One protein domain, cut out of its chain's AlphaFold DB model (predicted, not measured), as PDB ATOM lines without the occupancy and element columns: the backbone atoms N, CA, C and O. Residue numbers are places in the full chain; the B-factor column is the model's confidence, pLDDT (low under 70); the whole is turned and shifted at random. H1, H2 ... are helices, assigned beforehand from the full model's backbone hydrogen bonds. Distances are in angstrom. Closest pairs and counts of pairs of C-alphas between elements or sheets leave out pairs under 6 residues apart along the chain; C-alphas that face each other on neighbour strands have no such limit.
ATOM      1  N   LEU A   2     176.154 232.143 155.609       51.62
ATOM      2  CA  LEU A   2     175.338 231.115 154.938       51.62
ATOM      3  C   LEU A   2     176.068 229.768 155.024       51.62
ATOM      4  O   LEU A   2     177.156 229.628 154.467       51.62
ATOM      5  N   LEU A   3     175.482 228.795 155.727       56.25
ATOM      6  CA  LEU A   3     175.950 227.408 155.722       56.25
ATOM      7  C   LEU A   3     175.938 226.895 154.276       56.25
ATOM      8  O   LEU A   3     174.888 226.858 153.629       56.25
ATOM      9  N   LYS A   4     177.116 226.543 153.752       73.06
ATOM     10  CA  LYS A   4     177.241 225.922 152.431       73.06
ATOM     11  C   LYS A   4     176.566 224.553 152.494       73.06
ATOM     12  O   LYS A   4     177.035 223.683 153.218       73.06
ATOM     13  N   LYS A   5     175.469 224.393 151.751       77.12
ATOM     14  CA  LYS A   5     174.805 223.098 151.575       77.12
ATOM     15  C   LYS A   5     175.626 222.217 150.640       77.12
ATOM     16  O   LYS A   5     176.099 222.695 149.609       77.12
ATOM     17  N   ASP A   6     175.762 220.950 150.994       82.81
ATOM     18  CA  ASP A   6     176.466 219.927 150.222       82.81
ATOM     19  C   ASP A   6     175.461 219.012 149.493       82.81
ATOM     20  O   ASP A   6     174.267 218.993 149.792       82.81
ATOM     21  N   ALA A   7     175.918 218.222 148.521       80.75
ATOM     22  CA  ALA A   7     175.079 217.304 147.746       80.75
ATOM     23  C   ALA A   7     174.311 216.300 148.632       80.75
ATOM     24  O   ALA A   7     173.181 215.914 148.313       80.75
ATOM     25  N   ARG A   8     174.902 215.933 149.776       83.94
ATOM     26  CA  ARG A   8     174.301 215.062 150.796       83.94
ATOM     27  C   ARG A   8     173.036 215.657 151.410       83.94
ATOM     28  O   ARG A   8     172.082 214.915 151.623       83.94
ATOM     29  N   ASP A   9     172.973 216.978 151.571       86.06
ATOM     30  CA  ASP A   9     171.786 217.673 152.095       86.06
ATOM     31  C   ASP A   9     170.585 217.565 151.146       86.06
ATOM     32  O   ASP A   9     169.435 217.752 151.538       86.06
ATOM     33  N   TYR A  10     170.844 217.240 149.878       83.38
ATOM     34  CA  TYR A  10     169.831 217.002 148.855       83.38
ATOM     35  C   TYR A  10     169.592 215.504 148.588       83.38
ATOM     36  O   TYR A  10     168.843 215.151 147.673       83.38
ATOM     37  N   GLY A  11     170.211 214.619 149.378       86.38
ATOM     38  CA  GLY A  11     170.087 213.168 149.251       86.38
ATOM     39  C   GLY A  11     170.857 212.577 148.068       86.38
ATOM     40  O   GLY A  11     170.479 211.517 147.569       86.38
ATOM     41  N   TYR A  12     171.907 213.251 147.590       85.31
ATOM     42  CA  TYR A  12     172.768 212.735 146.528       85.31
ATOM     43  C   TYR A  12     174.087 212.206 147.089       85.31
ATOM     44  O   TYR A  12     174.766 212.877 147.864       85.31
ATOM     45  N   ASN A  13     174.481 211.017 146.636       82.94
ATOM     46  CA  ASN A  13     175.847 210.532 146.786       82.94
ATOM     47  C   ASN A  13     176.660 211.079 145.604       82.94
ATOM     48  O   ASN A  13     176.446 210.660 144.466       82.94
ATOM     49  N   TYR A  14     177.503 212.076 145.864       85.00
ATOM     50  CA  TYR A  14     178.233 212.829 144.846       85.00
ATOM     51  C   TYR A  14     179.741 212.698 145.056       85.00
ATOM     52  O   TYR A  14     180.224 212.765 146.185       85.00
ATOM     53  N   ALA A  15     180.468 212.545 143.952       83.38
ATOM     54  CA  ALA A  15     181.921 212.595 143.893       83.38
ATOM     55  C   ALA A  15     182.335 213.585 142.797       83.38
ATOM     56  O   ALA A  15     181.652 213.708 141.779       83.38
ATOM     57  N   PHE A  16     183.447 214.286 143.014       83.31
ATOM     58  CA  PHE A  16     184.001 215.257 142.076       83.31
ATOM     59  C   PHE A  16     185.415 214.846 141.669       83.31
ATOM     60  O   PHE A  16     186.221 214.460 142.513       83.31
ATOM     61  N   ASN A  17     185.722 214.997 140.385       83.69
ATOM     62  CA  ASN A  17     187.082 215.022 139.872       83.69
ATOM     63  C   ASN A  17     187.191 216.052 138.739       83.69
ATOM     64  O   ASN A  17     186.188 216.547 138.223       83.69
ATOM     65  N   SER A  18     188.422 216.383 138.357       80.94
ATOM     66  CA  SER A  18     188.712 217.419 137.360       80.94
ATOM     67  C   SER A  18     188.239 217.071 135.948       80.94
ATOM     68  O   SER A  18     187.958 217.973 135.165       80.94
ATOM     69  N   SER A  19     188.146 215.783 135.615       80.25
ATOM     70  CA  SER A  19     187.756 215.318 134.285       80.25
ATOM     71  C   SER A  19     186.243 215.098 134.141       80.25
ATOM     72  O   SER A  19     185.758 214.938 133.026       80.25
ATOM     73  N   ALA A  20     185.494 215.100 135.249       79.12
ATOM     74  CA  ALA A  20     184.085 214.715 135.348       79.12
ATOM     75  C   ALA A  20     183.761 213.276 134.880       79.12
ATOM     76  O   ALA A  20     182.588 212.923 134.747       79.12
ATOM     77  N   TRP A  21     184.774 212.429 134.658       80.50
ATOM     78  CA  TRP A  21     184.598 211.017 134.301       80.50
ATOM     79  C   TRP A  21     184.499 210.139 135.543       80.50
ATOM     80  O   TRP A  21     185.141 210.403 136.554       80.50
ATOM     81  N   MET A  22     183.749 209.041 135.477       81.06
ATOM     82  CA  MET A  22     183.764 208.058 136.559       81.06
ATOM     83  C   MET A  22     185.091 207.288 136.555       81.06
ATOM     84  O   MET A  22     185.473 206.728 135.530       81.06
ATOM     85  N   THR A  23     185.790 207.263 137.692       83.06
ATOM     86  CA  THR A  23     187.000 206.449 137.886       83.06
ATOM     87  C   THR A  23     186.652 205.127 138.564       83.06
ATOM     88  O   THR A  23     185.634 205.034 139.255       83.06
ATOM     89  N   SER A  24     187.519 204.121 138.423       74.81
ATOM     90  CA  SER A  24     187.345 202.819 139.081       74.81
ATOM     91  C   SER A  24     187.240 202.950 140.601       74.81
ATOM     92  O   SER A  24     186.391 202.308 141.205       74.81
ATOM     93  N   GLU A  25     188.014 203.848 141.216       79.25
ATOM     94  CA  GLU A  25     187.947 204.114 142.658       79.25
ATOM     95  C   GLU A  25     186.582 204.682 143.086       79.25
ATOM     96  O   GLU A  25     185.993 204.240 144.075       79.25
ATOM     97  N   ILE A  26     186.044 205.653 142.335       83.38
ATOM     98  CA  ILE A  26     184.722 206.233 142.613       83.38
ATOM     99  C   ILE A  26     183.641 205.155 142.465       83.38
ATOM    100  O   ILE A  26     182.764 205.041 143.328       83.38
ATOM    101  N   PHE A  27     183.719 204.355 141.401       81.31
ATOM    102  CA  PHE A  27     182.765 203.287 141.132       81.31
ATOM    103  C   PHE A  27     182.814 202.180 142.193       81.31
ATOM    104  O   PHE A  27     181.774 201.801 142.728       81.31
ATOM    105  N   GLU A  28     184.005 201.710 142.569       77.69
ATOM    106  CA  GLU A  28     184.195 200.671 143.585       77.69
ATOM    107  C   GLU A  28     183.657 201.118 144.948       77.69
ATOM    108  O   GLU A  28     182.928 200.381 145.618       77.69
ATOM    109  N   ASN A  29     183.958 202.355 145.351       80.38
ATOM    110  CA  ASN A  29     183.453 202.919 146.598       80.38
ATOM    111  C   ASN A  29     181.924 203.037 146.600       80.38
ATOM    112  O   ASN A  29     181.279 202.749 147.614       80.38
ATOM    113  N   TRP A  30     181.330 203.440 145.475       86.88
ATOM    114  CA  TRP A  30     179.879 203.456 145.314       86.88
ATOM    115  C   TRP A  30     179.286 202.040 145.396       86.88
ATOM    116  O   TRP A  30     178.341 201.822 146.162       86.88
ATOM    117  N   LEU A  31     179.879 201.070 144.694       83.56
ATOM    118  CA  LEU A  31     179.412 199.687 144.635       83.56
ATOM    119  C   LEU A  31     179.471 199.006 146.007       83.56
ATOM    120  O   LEU A  31     178.507 198.359 146.409       83.56
ATOM    121  N   LYS A  32     180.553 199.206 146.774       80.56
ATOM    122  CA  LYS A  32     180.684 198.690 148.150       80.56
ATOM    123  C   LYS A  32     179.566 199.200 149.057       80.56
ATOM    124  O   LYS A  32     178.944 198.409 149.766       80.56
ATOM    125  N   ARG A  33     179.280 200.508 149.015       82.38
ATOM    126  CA  ARG A  33     178.200 201.120 149.811       82.38
ATOM    127  C   ARG A  33     176.831 200.588 149.401       82.38
ATOM    128  O   ARG A  33     176.010 200.286 150.262       82.38
ATOM    129  N   TRP A  34     176.585 200.461 148.100       86.81
ATOM    130  CA  TRP A  34     175.310 199.956 147.606       86.81
ATOM    131  C   TRP A  34     175.106 198.477 147.950       86.81
ATOM    132  O   TRP A  34     174.042 198.113 148.443       86.81
ATOM    133  N   ASN A  35     176.142 197.648 147.807       79.56
ATOM    134  CA  ASN A  35     176.114 196.241 148.199       79.56
ATOM    135  C   ASN A  35     175.854 196.064 149.704       79.56
ATOM    136  O   ASN A  35     175.060 195.213 150.089       79.56
ATOM    137  N   ALA A  36     176.475 196.882 150.563       80.75
ATOM    138  CA  ALA A  36     176.208 196.854 152.003       80.75
ATOM    139  C   ALA A  36     174.727 197.127 152.312       80.75
ATOM    140  O   ALA A  36     174.110 196.375 153.063       80.75
ATOM    141  N   LYS A  37     174.140 198.134 151.655       87.31
ATOM    142  CA  LYS A  37     172.713 198.446 151.780       87.31
ATOM    143  C   LYS A  37     171.817 197.305 151.282       87.31
ATOM    144  O   LYS A  37     170.837 196.970 151.932       87.31
ATOM    145  N   LEU A  38     172.148 196.683 150.152       85.38
ATOM    146  CA  LEU A  38     171.378 195.550 149.623       85.38
ATOM    147  C   LEU A  38     171.423 194.335 150.555       85.38
ATOM    148  O   LEU A  38     170.409 193.663 150.713       85.38
ATOM    149  N   LYS A  39     172.569 194.078 151.200       83.81
ATOM    150  CA  LYS A  39     172.705 193.023 152.216       83.81
ATOM    151  C   LYS A  39     171.842 193.296 153.443       83.81
ATOM    152  O   LYS A  39     171.186 192.378 153.923       83.81
ATOM    153  N   GLU A  40     171.828 194.536 153.925       90.94
ATOM    154  CA  GLU A  40     170.961 194.963 155.030       90.94
ATOM    155  C   GLU A  40     169.476 194.795 154.673       90.94
ATOM    156  O   GLU A  40     168.699 194.275 155.468       90.94
ATOM    157  N   GLU A  41     169.099 195.140 153.439       93.50
ATOM    158  CA  GLU A  41     167.745 194.942 152.905       93.50
ATOM    159  C   GLU A  41     167.436 193.475 152.519       93.50
ATOM    160  O   GLU A  41     166.335 193.198 152.047       93.50
ATOM    161  N   GLN A  42     168.381 192.539 152.684       90.56
ATOM    162  CA  GLN A  42     168.286 191.131 152.256       90.56
ATOM    163  C   GLN A  42     167.890 190.946 150.779       90.56
ATOM    164  O   GLN A  42     167.133 190.047 150.407       90.56
ATOM    165  N   ARG A  43     168.412 191.805 149.902       89.31
ATOM    166  CA  ARG A  43     168.111 191.796 148.468       89.31
ATOM    167  C   ARG A  43     169.236 191.154 147.677       89.31
ATOM    168  O   ARG A  43     170.359 191.653 147.650       89.31
ATOM    169  N   HIS A  44     168.896 190.100 146.947       82.56
ATOM    170  CA  HIS A  44     169.764 189.513 145.934       82.56
ATOM    171  C   HIS A  44     169.454 190.153 144.583       82.56
ATOM    172  O   HIS A  44     168.299 190.188 144.160       82.56
ATOM    173  N   ILE A  45     170.476 190.691 143.921       84.81
ATOM    174  CA  ILE A  45     170.337 191.320 142.607       84.81
ATOM    175  C   ILE A  45     171.432 190.830 141.663       84.81
ATOM    176  O   ILE A  45     172.534 190.499 142.098       84.81
ATOM    177  N   LEU A  46     171.130 190.850 140.369       79.25
ATOM    178  CA  LEU A  46     172.112 190.740 139.301       79.25
ATOM    179  C   LEU A  46     172.391 192.148 138.764       79.25
ATOM    180  O   LEU A  46     171.458 192.875 138.422       79.25
ATOM    181  N   LEU A  47     173.664 192.542 138.715       81.56
ATOM    182  CA  LEU A  47     174.095 193.821 138.157       81.56
ATOM    183  C   LEU A  47     174.712 193.580 136.779       81.56
ATOM    184  O   LEU A  47     175.715 192.879 136.678       81.56
ATOM    185  N   LEU A  48     174.127 194.177 135.741       75.06
ATOM    186  CA  LEU A  48     174.700 194.194 134.395       75.06
ATOM    187  C   LEU A  48     175.405 195.532 134.166       75.06
ATOM    188  O   LEU A  48     174.838 196.588 134.461       75.06
ATOM    189  N   LEU A  49     176.638 195.480 133.672       72.12
ATOM    190  CA  LEU A  49     177.487 196.642 133.414       72.12
ATOM    191  C   LEU A  49     178.003 196.576 131.977       72.12
ATOM    192  O   LEU A  49     178.296 195.496 131.480       72.12
ATOM    193  N   ASP A  50     178.121 197.738 131.339       65.75
ATOM    194  CA  ASP A  50     178.786 197.888 130.040       65.75
ATOM    195  C   ASP A  50     180.319 197.872 130.198       65.75
ATOM    196  O   ASP A  50     180.837 198.238 131.256       65.75
ATOM    197  N   ASN A  51     181.031 197.548 129.115       59.41
ATOM    198  CA  ASN A  51     182.492 197.476 128.984       59.41
ATOM    199  C   ASN A  51     183.165 198.839 128.866       59.41
ATOM    200  O   ASN A  51     184.023 199.083 128.012       59.41
ATOM    201  N   PHE A  52     182.732 199.772 129.696       64.31
ATOM    202  CA  PHE A  52     183.375 201.063 129.794       64.31
ATOM    203  C   PHE A  52     184.791 200.883 130.374       64.31
ATOM    204  O   PHE A  52     185.006 200.021 131.211       64.31
ATOM    205  N   SER A  53     185.784 201.696 130.005       56.41
ATOM    206  CA  SER A  53     187.161 201.526 130.518       56.41
ATOM    207  C   SER A  53     187.297 201.712 132.041       56.41
ATOM    208  O   SER A  53     188.273 201.257 132.631       56.41
ATOM    209  N   GLY A  54     186.310 202.334 132.696       56.84
ATOM    210  CA  GLY A  54     186.156 202.343 134.159       56.84
ATOM    211  C   GLY A  54     185.428 201.120 134.748       56.84
ATOM    212  O   GLY A  54     185.424 200.957 135.965       56.84
ATOM    213  N   HIS A  55     184.837 200.276 133.900       60.06
ATOM    214  CA  HIS A  55     184.093 199.038 134.162       60.06
ATOM    215  C   HIS A  55     184.584 197.918 133.206       60.06
ATOM    216  O   HIS A  55     183.912 197.574 132.240       60.06
ATOM    217  N   THR A  56     185.779 197.358 133.381       45.09
ATOM    218  CA  THR A  56     186.252 196.290 132.471       45.09
ATOM    219  C   THR A  56     185.346 195.038 132.519       45.09
ATOM    220  O   THR A  56     185.338 194.405 133.573       45.09
ATOM    221  N   ILE A  57     184.629 194.719 131.411       36.94
ATOM    222  CA  ILE A  57     184.104 193.424 130.846       36.94
ATOM    223  C   ILE A  57     183.060 193.709 129.706       36.94
ATOM    224  O   ILE A  57     182.281 194.639 129.877       36.94
ATOM    225  N   PRO A  58     182.980 192.941 128.576       45.22
ATOM    226  CA  PRO A  58     182.267 193.266 127.312       45.22
ATOM    227  C   PRO A  58     180.717 193.361 127.323       45.22
ATOM    228  O   PRO A  58     180.059 192.460 127.824       45.22
ATOM    229  N   GLU A  59     180.217 194.394 126.620       43.12
ATOM    230  CA  GLU A  59     178.929 194.624 125.910       43.12
ATOM    231  C   GLU A  59     177.547 194.596 126.617       43.12
ATOM    232  O   GLU A  59     177.092 193.575 127.124       43.12
ATOM    233  N   GLY A  60     176.785 195.700 126.437       51.25
ATOM    234  CA  GLY A  60     175.327 195.673 126.195       51.25
ATOM    235  C   GLY A  60     174.481 196.783 126.856       51.25
ATOM    236  O   GLY A  60     174.126 196.679 128.027       51.25
ATOM    237  N   ASP A  61     174.053 197.810 126.104       53.22
ATOM    238  CA  ASP A  61     173.027 198.785 126.540       53.22
ATOM    239  C   ASP A  61     171.626 198.339 126.082       53.22
ATOM    240  O   ASP A  61     171.267 198.456 124.910       53.22
TER     241      ASP A  61
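AT A GLANCE: This is residues 2 to 61 of the 207 residues of an uncharacterized protein of Puccinia triticina (isolate 1-1 / race 1 (BBBD)) (UniProt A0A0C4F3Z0). This model has little regular structure: one long helix, H2, stands between two stretches of loop. Before it comes a loose arm with the tiny helix H1, and after it residues 41 to 49 fold back beside H2. The end of H2 and the turn after it, residues 36 to 42, stick out. The printed part has 60 residues, with H1 then H2, no named strand and 21 residues in named elements, class all helix. It is loose, with a radius of gyration of the C-alphas of 14.6 A and spans of 47 by 34 by 19 A.

HOW THE PARTS SIT: H1, residues 7 to 10, and H2, residues 24 to 40, are apart, with a long link of 13 residues between them. In H2 every O i to N i+4 pair is within hydrogen-bond range; H1 is too short for such a pair, and its one O i to N i+3 pair is within range.

IN THESE COORDINATES: H1 begins at C-alpha 7 (175.079, 217.304, 147.746). H2 is 24.2 A long, from C-alpha 24 (187.345, 202.819, 139.081) to C-alpha 40 (170.961, 194.963, 155.030).

THE WHOLE: The C-alphas farthest apart, Leu 2 and Pro 58, are 47.4 A apart. The printed part has no cut. Residues 2 to 3 and 50 to 61 have pLDDT under 70.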